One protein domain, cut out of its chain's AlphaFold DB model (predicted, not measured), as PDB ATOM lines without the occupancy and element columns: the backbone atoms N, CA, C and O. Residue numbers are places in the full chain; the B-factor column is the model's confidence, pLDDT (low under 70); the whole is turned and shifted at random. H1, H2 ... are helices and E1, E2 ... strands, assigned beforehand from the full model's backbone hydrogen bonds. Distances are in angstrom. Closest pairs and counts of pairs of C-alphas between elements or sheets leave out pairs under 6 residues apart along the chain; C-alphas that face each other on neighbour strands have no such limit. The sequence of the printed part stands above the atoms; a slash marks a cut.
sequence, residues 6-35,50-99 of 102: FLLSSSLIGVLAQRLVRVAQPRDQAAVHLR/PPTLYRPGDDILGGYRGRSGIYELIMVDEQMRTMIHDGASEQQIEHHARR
ATOM      1  N   PHE A   6     124.143 176.101 196.048       91.81
ATOM      2  CA  PHE A   6     124.766 177.273 196.677       91.81
ATOM      3  C   PHE A   6     126.219 177.024 197.127       91.81
ATOM      4  O   PHE A   6     127.034 177.950 197.174       91.81
ATOM      5  N   LEU A   7     126.570 175.777 197.462       94.00
ATOM      6  CA  LEU A   7     127.949 175.418 197.801       94.00
ATOM      7  C   LEU A   7     128.811 175.419 196.544       94.00
ATOM      8  O   LEU A   7     129.950 175.878 196.581       94.00
ATOM      9  N   LEU A   8     128.262 174.954 195.421       93.56
ATOM     10  CA  LEU A   8     128.954 174.999 194.138       93.56
ATOM     11  C   LEU A   8     129.161 176.446 193.684       93.56
ATOM     12  O   LEU A   8     130.284 176.812 193.351       93.56
ATOM     13  N   SER A   9     128.128 177.289 193.743       93.19
ATOM     14  CA  SER A   9     128.240 178.686 193.307       93.19
ATOM     15  C   SER A   9     129.228 179.505 194.149       93.19
ATOM     16  O   SER A   9     129.888 180.393 193.614       93.19
ATOM     17  N   SER A  10     129.376 179.201 195.443       93.56
ATOM     18  CA  SER A  10     130.284 179.931 196.344       93.56
ATOM     19  C   SER A  10     131.730 179.429 196.342       93.56
ATOM     20  O   SER A  10     132.633 180.202 196.659       93.56
ATOM     21  N   SER A  11     131.973 178.161 195.996       95.56
ATOM     22  CA  SER A  11     133.309 177.547 196.093       95.56
ATOM     23  C   SER A  11     133.987 177.276 194.750       95.56
ATOM     24  O   SER A  11     135.218 177.207 194.693       95.56
ATOM     25  N   LEU A  12     133.225 177.132 193.662       94.88
ATOM     26  CA  LEU A  12     133.773 176.824 192.346       94.88
ATOM     27  C   LEU A  12     134.383 178.085 191.713       94.88
ATOM     28  O   LEU A  12     133.710 179.095 191.513       94.88
ATOM     29  N   ILE A  13     135.674 178.020 191.386       95.88
ATOM     30  CA  ILE A  13     136.422 179.122 190.749       95.88
ATOM     31  C   ILE A  13     136.580 178.872 189.242       95.88
ATOM     32  O   ILE A  13     136.588 179.798 188.432       95.88
ATOM     33  N   GLY A  14     136.698 177.604 188.861       95.19
ATOM     34  CA  GLY A  14     136.912 177.178 187.489       95.19
ATOM     35  C   GLY A  14     136.884 175.661 187.374       95.19
ATOM     36  O   GLY A  14     137.009 174.946 188.370       95.19
ATOM     37  N   VAL A  15     136.738 175.180 186.146       95.56
ATOM     38  CA  VAL A  15     136.788 173.764 185.788       95.56
ATOM     39  C   VAL A  15     137.852 173.586 184.717       95.56
ATOM     40  O   VAL A  15     137.790 174.219 183.666       95.56
ATOM     41  N   LEU A  16     138.830 172.719 184.985       96.44
ATOM     42  CA  LEU A  16     139.830 172.309 184.005       96.44
ATOM     43  C   LEU A  16     139.476 170.917 183.484       96.44
ATOM     44  O   LEU A  16     139.669 169.918 184.179       96.44
ATOM     45  N   ALA A  17     138.978 170.851 182.254       95.50
ATOM     46  CA  ALA A  17     138.813 169.600 181.530       95.50
ATOM     47  C   ALA A  17     140.109 169.267 180.776       95.50
ATOM     48  O   ALA A  17     140.749 170.135 180.182       95.50
ATOM     49  N   GLN A  18     140.513 167.997 180.807       97.25
ATOM     50  CA  GLN A  18     141.742 167.527 180.170       97.25
ATOM     51  C   GLN A  18     141.501 166.227 179.408       97.25
ATOM     52  O   GLN A  18     140.864 165.297 179.903       97.25
ATOM     53  N   ARG A  19     142.128 166.114 178.231       97.19
ATOM     54  CA  ARG A  19     142.278 164.848 177.507       97.19
ATOM     55  C   ARG A  19     143.723 164.651 177.068       97.19
ATOM     56  O   ARG A  19     144.413 165.602 176.720       97.19
ATOM     57  N   LEU A  20     144.184 163.402 177.054       97.06
ATOM     58  CA  LEU A  20     145.482 163.048 176.479       97.06
ATOM     59  C   LEU A  20     145.319 162.622 175.018       97.06
ATOM     60  O   LEU A  20     144.525 161.734 174.707       97.06
ATOM     61  N   VAL A  21     146.108 163.228 174.135       94.44
ATOM     62  CA  VAL A  21     146.206 162.871 172.717       94.44
ATOM     63  C   VAL A  21     147.585 162.297 172.418       94.44
ATOM     64  O   VAL A  21     148.583 162.684 173.026       94.44
ATOM     65  N   ARG A  22     147.653 161.338 171.495       92.62
ATOM     66  CA  ARG A  22     148.926 160.747 171.064       92.62
ATOM     67  C   ARG A  22     149.708 161.760 170.228       92.62
ATOM     68  O   ARG A  22     149.127 162.404 169.357       92.62
ATOM     69  N   VAL A  23     151.011 161.874 170.469       90.31
ATOM     70  CA  VAL A  23     151.894 162.779 169.716       90.31
ATOM     71  C   VAL A  23     152.505 162.019 168.551       90.31
ATOM     72  O   VAL A  23     153.078 160.950 168.752       90.31
ATOM     73  N   ALA A  24     152.346 162.531 167.333       88.31
ATOM     74  CA  ALA A  24     152.927 161.906 166.154       88.31
ATOM     75  C   ALA A  24     154.463 162.011 166.203       88.31
ATOM     76  O   ALA A  24     155.020 163.033 166.610       88.31
ATOM     77  N   GLN A  25     155.160 160.942 165.822       83.56
ATOM     78  CA  GLN A  25     156.619 160.878 165.839       83.56
ATOM     79  C   GLN A  25     157.192 161.719 164.683       83.56
ATOM     80  O   GLN A  25     156.767 161.526 163.546       83.56
ATOM     81  N   PRO A  26     158.125 162.667 164.910       76.12
ATOM     82  CA  PRO A  26     158.583 163.592 163.859       76.12
ATOM     83  C   PRO A  26     159.232 162.920 162.646       76.12
ATOM     84  O   PRO A  26     159.183 163.463 161.551       76.12
ATOM     85  N   ARG A  27     159.848 161.747 162.843       77.44
ATOM     86  CA  ARG A  27     160.581 161.027 161.791       77.44
ATOM     87  C   ARG A  27     159.675 160.358 160.759       77.44
ATOM     88  O   ARG A  27     160.102 160.198 159.626       77.44
ATOM     89  N   ASP A  28     158.442 160.033 161.142       67.50
ATOM     90  CA  ASP A  28     157.552 159.190 160.336       67.50
ATOM     91  C   ASP A  28     156.293 159.941 159.880       67.50
ATOM     92  O   ASP A  28     155.351 159.339 159.383       67.50
ATOM     93  N   GLN A  29     156.227 161.261 160.066       75.25
ATOM     94  CA  GLN A  29     155.056 162.051 159.690       75.25
ATOM     95  C   GLN A  29     155.053 162.428 158.208       75.25
ATOM     96  O   GLN A  29     156.035 162.946 157.684       75.25
ATOM     97  N   ALA A  30     153.901 162.261 157.557       75.69
ATOM     98  CA  ALA A  30     153.650 162.748 156.206       75.69
ATOM     99  C   ALA A  30     152.699 163.951 156.242       75.69
ATOM    100  O   ALA A  30     151.644 163.901 156.886       75.69
ATOM    101  N   ALA A  31     153.056 165.028 155.538       75.50
ATOM    102  CA  ALA A  31     152.175 166.176 155.362       75.50
ATOM    103  C   ALA A  31     150.923 165.749 154.581       75.50
ATOM    104  O   ALA A  31     151.005 165.162 153.502       75.50
ATOM    105  N   VAL A  32     149.751 166.041 155.137       73.38
ATOM    106  CA  VAL A  32     148.458 165.774 154.517       73.38
ATOM    107  C   VAL A  32     147.801 167.098 154.176       73.38
ATOM    108  O   VAL A  32     147.354 167.846 155.044       73.38
ATOM    109  N   HIS A  33     147.677 167.348 152.877       64.00
ATOM    110  CA  HIS A  33     146.775 168.368 152.377       64.00
ATOM    111  C   HIS A  33     145.348 167.825 152.433       64.00
ATOM    112  O   HIS A  33     145.020 166.828 151.785       64.00
ATOM    113  N   LEU A  34     144.487 168.474 153.212       59.44
ATOM    114  CA  LEU A  34     143.066 168.155 153.220       59.44
ATOM    115  C   LEU A  34     142.453 168.553 151.869       59.44
ATOM    116  O   LEU A  34     142.131 169.715 151.631       59.44
ATOM    117  N   ARG A  35     142.299 167.584 150.961       45.88
ATOM    118  CA  ARG A  35     141.556 167.767 149.708       45.88
ATOM    119  C   ARG A  35     140.055 167.759 150.015       45.88
ATOM    120  O   ARG A  35     139.509 166.722 150.372       45.88
ATOM    121  N   PRO A  50     144.903 177.401 155.299       70.38
ATOM    122  CA  PRO A  50     144.599 176.239 156.120       70.38
ATOM    123  C   PRO A  50     145.895 175.652 156.698       70.38
ATOM    124  O   PRO A  50     146.890 175.539 155.973       70.38
ATOM    125  N   PRO A  51     145.906 175.267 157.987       74.12
ATOM    126  CA  PRO A  51     147.092 174.692 158.598       74.12
ATOM    127  C   PRO A  51     147.484 173.397 157.879       74.12
ATOM    128  O   PRO A  51     146.631 172.608 157.464       74.12
ATOM    129  N   THR A  52     148.791 173.161 157.753       79.31
ATOM    130  CA  THR A  52     149.286 171.865 157.275       79.31
ATOM    131  C   THR A  52     149.060 170.837 158.370       79.31
ATOM    132  O   THR A  52     149.562 170.987 159.483       79.31
ATOM    133  N   LEU A  53     148.291 169.796 158.060       82.06
ATOM    134  CA  LEU A  53     148.091 168.675 158.967       82.06
ATOM    135  C   LEU A  53     149.116 167.584 158.682       82.06
ATOM    136  O   LEU A  53     149.559 167.415 157.548       82.06
ATOM    137  N   TYR A  54     149.445 166.807 159.707       83.06
ATOM    138  CA  TYR A  54     150.361 165.682 159.596       83.06
ATOM    139  C   TYR A  54     149.637 164.390 159.940       83.06
ATOM    140  O   TYR A  54     148.908 164.308 160.932       83.06
ATOM    141  N   ARG A  55     149.845 163.369 159.110       82.94
ATOM    142  CA  ARG A  55     149.457 161.996 159.419       82.94
ATOM    143  C   ARG A  55     150.684 161.267 159.971       82.94
ATOM    144  O   ARG A  55     151.760 161.408 159.390       82.94
ATOM    145  N   PRO A  56     150.549 160.513 161.074       85.75
ATOM    146  CA  PRO A  56     151.640 159.692 161.576       85.75
ATOM    147  C   PRO A  56     151.923 158.546 160.609       85.75
ATOM    148  O   PRO A  56     151.025 158.094 159.896       85.75
ATOM    149  N   GLY A  57     153.170 158.098 160.597       83.12
ATOM    150  CA  GLY A  57     153.605 156.977 159.778       83.12
ATOM    151  C   GLY A  57     153.156 155.635 160.330       83.12
ATOM    152  O   GLY A  57     152.504 155.544 161.370       83.12
ATOM    153  N   ASP A  58     153.540 154.589 159.615       76.75
ATOM    154  CA  ASP A  58     153.150 153.212 159.899       76.75
ATOM    155  C   ASP A  58     154.347 152.459 160.505       76.75
ATOM    156  O   ASP A  58     155.074 151.739 159.827       76.75
ATOM    157  N   ASP A  59     154.624 152.735 161.783       76.81
ATOM    158  CA  ASP A  59     155.615 152.012 162.602       76.81
ATOM    159  C   ASP A  59     154.894 151.031 163.551       76.81
ATOM    160  O   ASP A  59     153.681 151.109 163.729       76.81
ATOM    161  N   ILE A  60     155.628 150.153 164.237       75.12
ATOM    162  CA  ILE A  60     155.140 149.199 165.250       75.12
ATOM    163  C   ILE A  60     154.276 149.893 166.322       75.12
ATOM    164  O   ILE A  60     153.333 149.305 166.847       75.12
ATOM    165  N   LEU A  61     154.563 151.164 166.634       75.69
ATOM    166  CA  LEU A  61     153.796 151.991 167.579       75.69
ATOM    167  C   LEU A  61     152.685 152.838 166.915       75.69
ATOM    168  O   LEU A  61     152.101 153.721 167.550       75.69
ATOM    169  N   GLY A  62     152.401 152.607 165.632       79.69
ATOM    170  CA  GLY A  62     151.450 153.365 164.817       79.69
ATOM    171  C   GLY A  62     151.897 154.797 164.511       79.69
ATOM    172  O   GLY A  62     151.049 155.674 164.369       79.69
ATOM    173  N   GLY A  63     153.211 155.058 164.517       87.00
ATOM    174  CA  GLY A  63     153.791 156.374 164.222       87.00
ATOM    175  C   GLY A  63     153.585 157.435 165.307       87.00
ATOM    176  O   GLY A  63     153.752 158.626 165.040       87.00
ATOM    177  N   TYR A  64     153.223 157.040 166.532       89.88
ATOM    178  CA  TYR A  64     153.077 157.941 167.676       89.88
ATOM    179  C   TYR A  64     154.096 157.635 168.774       89.88
ATOM    180  O   TYR A  64     154.366 156.476 169.085       89.88
ATOM    181  N   ARG A  65     154.593 158.677 169.444       89.62
ATOM    182  CA  ARG A  65     155.463 158.548 170.615       89.62
ATOM    183  C   ARG A  65     155.111 159.590 171.665       89.62
ATOM    184  O   ARG A  65     155.276 160.786 171.457       89.62
ATOM    185  N   GLY A  66     154.683 159.117 172.833       90.88
ATOM    186  CA  GLY A  66     154.270 159.981 173.935       90.88
ATOM    187  C   GLY A  66     152.840 160.508 173.791       90.88
ATOM    188  O   GLY A  66     152.091 160.157 172.875       90.88
ATOM    189  N   ARG A  67     152.439 161.321 174.768       94.88
ATOM    190  CA  ARG A  67     151.100 161.904 174.880       94.88
ATOM    191  C   ARG A  67     151.240 163.380 175.222       94.88
ATOM    192  O   ARG A  67     152.111 163.727 176.012       94.88
ATOM    193  N   SER A  68     150.375 164.207 174.656       95.06
ATOM    194  CA  SER A  68     150.222 165.612 175.025       95.06
ATOM    195  C   SER A  68     148.844 165.820 175.637       95.06
ATOM    196  O   SER A  68     147.893 165.130 175.263       95.06
ATOM    197  N   GLY A  69     148.735 166.741 176.588       95.94
ATOM    198  CA  GLY A  69     147.448 167.178 177.109       95.94
ATOM    199  C   GLY A  69     146.830 168.233 176.198       95.94
ATOM    200  O   GLY A  69     147.513 169.161 175.774       95.94
ATOM    201  N   ILE A  70     145.542 168.082 175.913       94.88
ATOM    202  CA  ILE A  70     144.678 169.180 175.487       94.88
ATOM    203  C   ILE A  70     143.797 169.558 176.671       94.88
ATOM    204  O   ILE A  70     143.372 168.682 177.433       94.88
ATOM    205  N   TYR A  71     143.571 170.854 176.829       95.50
ATOM    206  CA  TYR A  71     142.952 171.424 178.013       95.50
ATOM    207  C   TYR A  71     141.856 172.393 177.604       95.50
ATOM    208  O   TYR A  71     142.001 173.120 176.622       95.50
ATOM    209  N   GLU A  72     140.804 172.423 178.402       94.12
ATOM    210  CA  GLU A  72     139.742 173.409 178.337       94.12
ATOM    211  C   GLU A  72     139.545 173.947 179.751       94.12
ATOM    212  O   GLU A  72     139.275 173.188 180.683       94.12
ATOM    213  N   LEU A  73     139.761 175.248 179.920       94.06
ATOM    214  CA  LEU A  73     139.625 175.926 181.200       94.06
ATOM    215  C   LEU A  73     138.391 176.817 181.150       94.06
ATOM    216  O   LEU A  73     138.414 177.857 180.498       94.06
ATOM    217  N   ILE A  74     137.347 176.424 181.873       95.19
ATOM    218  CA  ILE A  74     136.131 177.215 182.040       95.19
ATOM    219  C   ILE A  74     136.251 177.979 183.353       95.19
ATOM    220  O   ILE A  74     136.328 177.376 184.424       95.19
ATOM    221  N   MET A  75     136.278 179.306 183.279       95.25
ATOM    222  CA  MET A  75     136.266 180.166 184.462       95.25
ATOM    223  C   MET A  75     134.830 180.396 184.929       95.25
ATOM    224  O   MET A  75     133.951 180.667 184.113       95.25
ATOM    225  N   VAL A  76     134.598 180.324 186.241       95.44
ATOM    226  CA  VAL A  76     133.279 180.571 186.836       95.44
ATOM    227  C   VAL A  76     133.181 182.052 187.183       95.44
ATOM    228  O   VAL A  76     133.630 182.498 188.241       95.44
ATOM    229  N   ASP A  77     132.638 182.824 186.245       95.12
ATOM    230  CA  ASP A  77     132.321 184.232 186.460       95.12
ATOM    231  C   ASP A  77     131.041 184.410 187.292       95.12
ATOM    232  O   ASP A  77     130.355 183.451 187.651       95.12
ATOM    233  N   GLU A  78     130.719 185.661 187.616       95.38
ATOM    234  CA  GLU A  78     129.561 185.971 188.456       95.38
ATOM    235  C   GLU A  78     128.240 185.507 187.830       95.38
ATOM    236  O   GLU A  78     127.371 184.984 188.520       95.38
ATOM    237  N   GLN A  79     128.106 185.616 186.505       95.88
ATOM    238  CA  GLN A  79     126.902 185.168 185.813       95.88
ATOM    239  C   GLN A  79     126.755 183.641 185.892       95.88
ATOM    240  O   GLN A  79     125.658 183.143 186.153       95.88
ATOM    241  N   MET A  80     127.847 182.892 185.712       95.94
ATOM    242  CA  MET A  80     127.867 181.437 185.862       95.94
ATOM    243  C   MET A  80     127.559 181.013 187.301       95.94
ATOM    244  O   MET A  80     126.819 180.048 187.485       95.94
ATOM    245  N   ARG A  81     128.030 181.751 188.319       96.12
ATOM    246  CA  ARG A  81     127.639 181.504 189.721       96.12
ATOM    247  C   ARG A  81     126.138 181.629 189.930       96.12
ATOM    248  O   ARG A  81     125.555 180.735 190.540       96.12
ATOM    249  N   THR A  82     125.518 182.690 189.412       96.62
ATOM    250  CA  THR A  82     124.062 182.882 189.493       96.62
ATOM    251  C   THR A  82     123.322 181.746 188.793       96.62
ATOM    252  O   THR A  82     122.426 181.151 189.376       96.62
ATOM    253  N   MET A  83     123.758 181.355 187.592       96.75
ATOM    254  CA  MET A  83     123.161 180.223 186.872       96.75
ATOM    255  C   MET A  83     123.262 178.902 187.643       96.75
ATOM    256  O   MET A  83     122.306 178.130 187.653       96.75
ATOM    257  N   ILE A  84     124.392 178.640 188.308       95.81
ATOM    258  CA  ILE A  84     124.552 177.463 189.170       95.81
ATOM    259  C   ILE A  84     123.603 177.551 190.370       95.81
ATOM    260  O   ILE A  84     122.934 176.569 190.681       95.81
ATOM    261  N   HIS A  85     123.529 178.710 191.030       95.50
ATOM    262  CA  HIS A  85     122.661 178.931 192.187       95.50
ATOM    263  C   HIS A  85     121.178 178.716 191.856       95.50
ATOM    264  O   HIS A  85     120.482 178.025 192.598       95.50
ATOM    265  N   ASP A  86     120.731 179.239 190.714       95.88
ATOM    266  CA  ASP A  86     119.344 179.163 190.247       95.88
ATOM    267  C   ASP A  86     118.981 177.791 189.653       95.88
ATOM    268  O   ASP A  86     117.830 177.554 189.284       95.88
ATOM    269  N   GLY A  87     119.949 176.876 189.533       94.50
ATOM    270  CA  GLY A  87     119.729 175.555 188.949       94.50
ATOM    271  C   GLY A  87     119.453 175.596 187.444       94.50
ATOM    272  O   GLY A  87     118.638 174.816 186.944       94.50
ATOM    273  N   ALA A  88     120.111 176.505 186.717       97.12
ATOM    274  CA  ALA A  88     120.002 176.599 185.266       97.12
ATOM    275  C   ALA A  88     120.357 175.269 184.580       97.12
ATOM    276  O   ALA A  88     121.158 174.472 185.075       97.12
ATOM    277  N   SER A  89     119.777 175.038 183.403       97.00
ATOM    278  CA  SER A  89     120.062 173.829 182.631       97.00
ATOM    279  C   SER A  89     121.518 173.787 182.159       97.00
ATOM    280  O   SER A  89     122.135 174.817 181.881       97.00
ATOM    281  N   GLU A  90     122.043 172.574 181.988       95.06
ATOM    282  CA  GLU A  90     123.380 172.335 181.434       95.06
ATOM    283  C   GLU A  90     123.593 173.080 180.109       95.06
ATOM    284  O   GLU A  90     124.609 173.744 179.935       95.06
ATOM    285  N   GLN A  91     122.594 173.068 179.220       96.81
ATOM    286  CA  GLN A  91     122.653 173.761 177.933       96.81
ATOM    287  C   GLN A  91     122.824 175.283 178.088       96.81
ATOM    288  O   GLN A  91     123.527 175.908 177.294       96.81
ATOM    289  N   GLN A  92     122.195 175.901 179.093       97.06
ATOM    290  CA  GLN A  92     122.353 177.335 179.364       97.06
ATOM    291  C   GLN A  92     123.750 177.650 179.904       97.06
ATOM    292  O   GLN A  92     124.374 178.614 179.458       97.06
ATOM    293  N   ILE A  93     124.248 176.821 180.827       95.50
ATOM    294  CA  ILE A  93     125.593 176.959 181.397       95.50
ATOM    295  C   ILE A  93     126.652 176.777 180.303       95.50
ATOM    296  O   ILE A  93     127.569 177.592 180.202       95.50
ATOM    297  N   GLU A  94     126.497 175.769 179.440       95.06
ATOM    298  CA  GLU A  94     127.375 175.542 178.291       95.06
ATOM    299  C   GLU A  94     127.331 176.727 177.324       95.06
ATOM    300  O   GLU A  94     128.376 177.247 176.938       95.06
ATOM    301  N   HIS A  95     126.136 177.197 176.956       95.44
ATOM    302  CA  HIS A  95     126.002 178.326 176.041       95.44
ATOM    303  C   HIS A  95     126.712 179.579 176.569       95.44
ATOM    304  O   HIS A  95     127.362 180.283 175.797       95.44
ATOM    305  N   HIS A  96     126.633 179.844 177.878       95.81
ATOM    306  CA  HIS A  96     127.385 180.932 178.501       95.81
ATOM    307  C   HIS A  96     128.897 180.685 178.468       95.81
ATOM    308  O   HIS A  96     129.639 181.575 178.054       95.81
ATOM    309  N   ALA A  97     129.356 179.479 178.820       94.62
ATOM    310  CA  ALA A  97     130.774 179.112 178.782       94.62
ATOM    311  C   ALA A  97     131.389 179.312 177.383       94.62
ATOM    312  O   ALA A  97     132.481 179.871 177.248       94.62
ATOM    313  N   ARG A  98     130.653 178.949 176.324       93.38
ATOM    314  CA  ARG A  98     131.097 179.061 174.923       93.38
ATOM    315  C   ARG A  98     131.257 180.500 174.418       93.38
ATOM    316  O   ARG A  98     131.775 180.721 173.327       93.38
ATOM    317  N   ARG A  99     130.824 181.507 175.188       91.75
ATOM    318  CA  ARG A  99     131.045 182.927 174.851       91.75
ATOM    319  C   ARG A  99     132.479 183.376 175.109       91.75
ATOM    320  O   ARG A  99     132.930 184.332 174.484       91.75
TER     321      ARG A  99
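Overview. This is residues 6 to 35 and 50 to 99 of the 102 residues of the protein "General secretory pathway protein E" of mine drainage metagenome (UniProt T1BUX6). A long two-stranded ribbon, E1 and E4, makes the length of this elongated model, with three short helices, H1, H2 and H3, gathered at one end and the small strand pair E2 and E3 at the other. The 80 printed residues run H1, E1, E2, E3, E4, H2, H3, in the class mixed, helices and strands, and both two-stranded sheets, E1 - E4 and E2 - E3, are antiparallel. The whole is extended, with a radius of gyration of the C-alphas of 19.7 A and spans of 52 by 28 by 16 A.

Along the chain. Find C-alpha 14 at (136.912, 177.178, 187.489); from there E1, residues 14 to 24, runs 30.7 A. E4, residues 64 to 75, runs 32.5 A to C-alpha 75 at (136.266, 180.166, 184.462). Look for E2 at residues 30 to 32, 6.2 A, and E3 at residues 53 to 55, 6.8 A. H1 is residues 6 to 11, 8.6 A; H2 is residues 78 to 85, 10.5 A; H3, residues 90 to 97, runs 10.4 A to C-alpha 97 at (130.774, 179.112, 178.782).

Arrangement. E1 and E4 are antiparallel at 161 degrees, with N 15 and O 74 2.8 A apart and N 65 and O 23 2.8 A apart, within hydrogen-bond range. E2 and E3 are antiparallel at 131 degrees; N 32 and O 53 are 2.8 A apart. At the helices, H1 and H2 touch, closest at the C-alphas of Ser 9 and Arg 81, 4.6 A, at a steep tilt of 40 degrees, opposite ways. H2 and H3 form a helical hairpin and touch at a shallow tilt of 11 degrees, opposite ways; their closest C-alphas, Met 80 and Ile 93, are 6.7 A apart. H1 and H3 are apart. In H1, H2 and H3 every O i to N i+4 pair is within hydrogen-bond range.

Size, cuts and confidence. The two C-alphas farthest apart, Arg 27 and Asp 86, are 53.3 A apart. Residues 36 to 49 are not printed, and C-alphas 35 and 50 stand 11.1 A apart across this cut. Of the links that are printed whole, none is long. Look at residue 28 and residues 33 to 35 for pLDDT under 70; the mean of the printed part is 88.7.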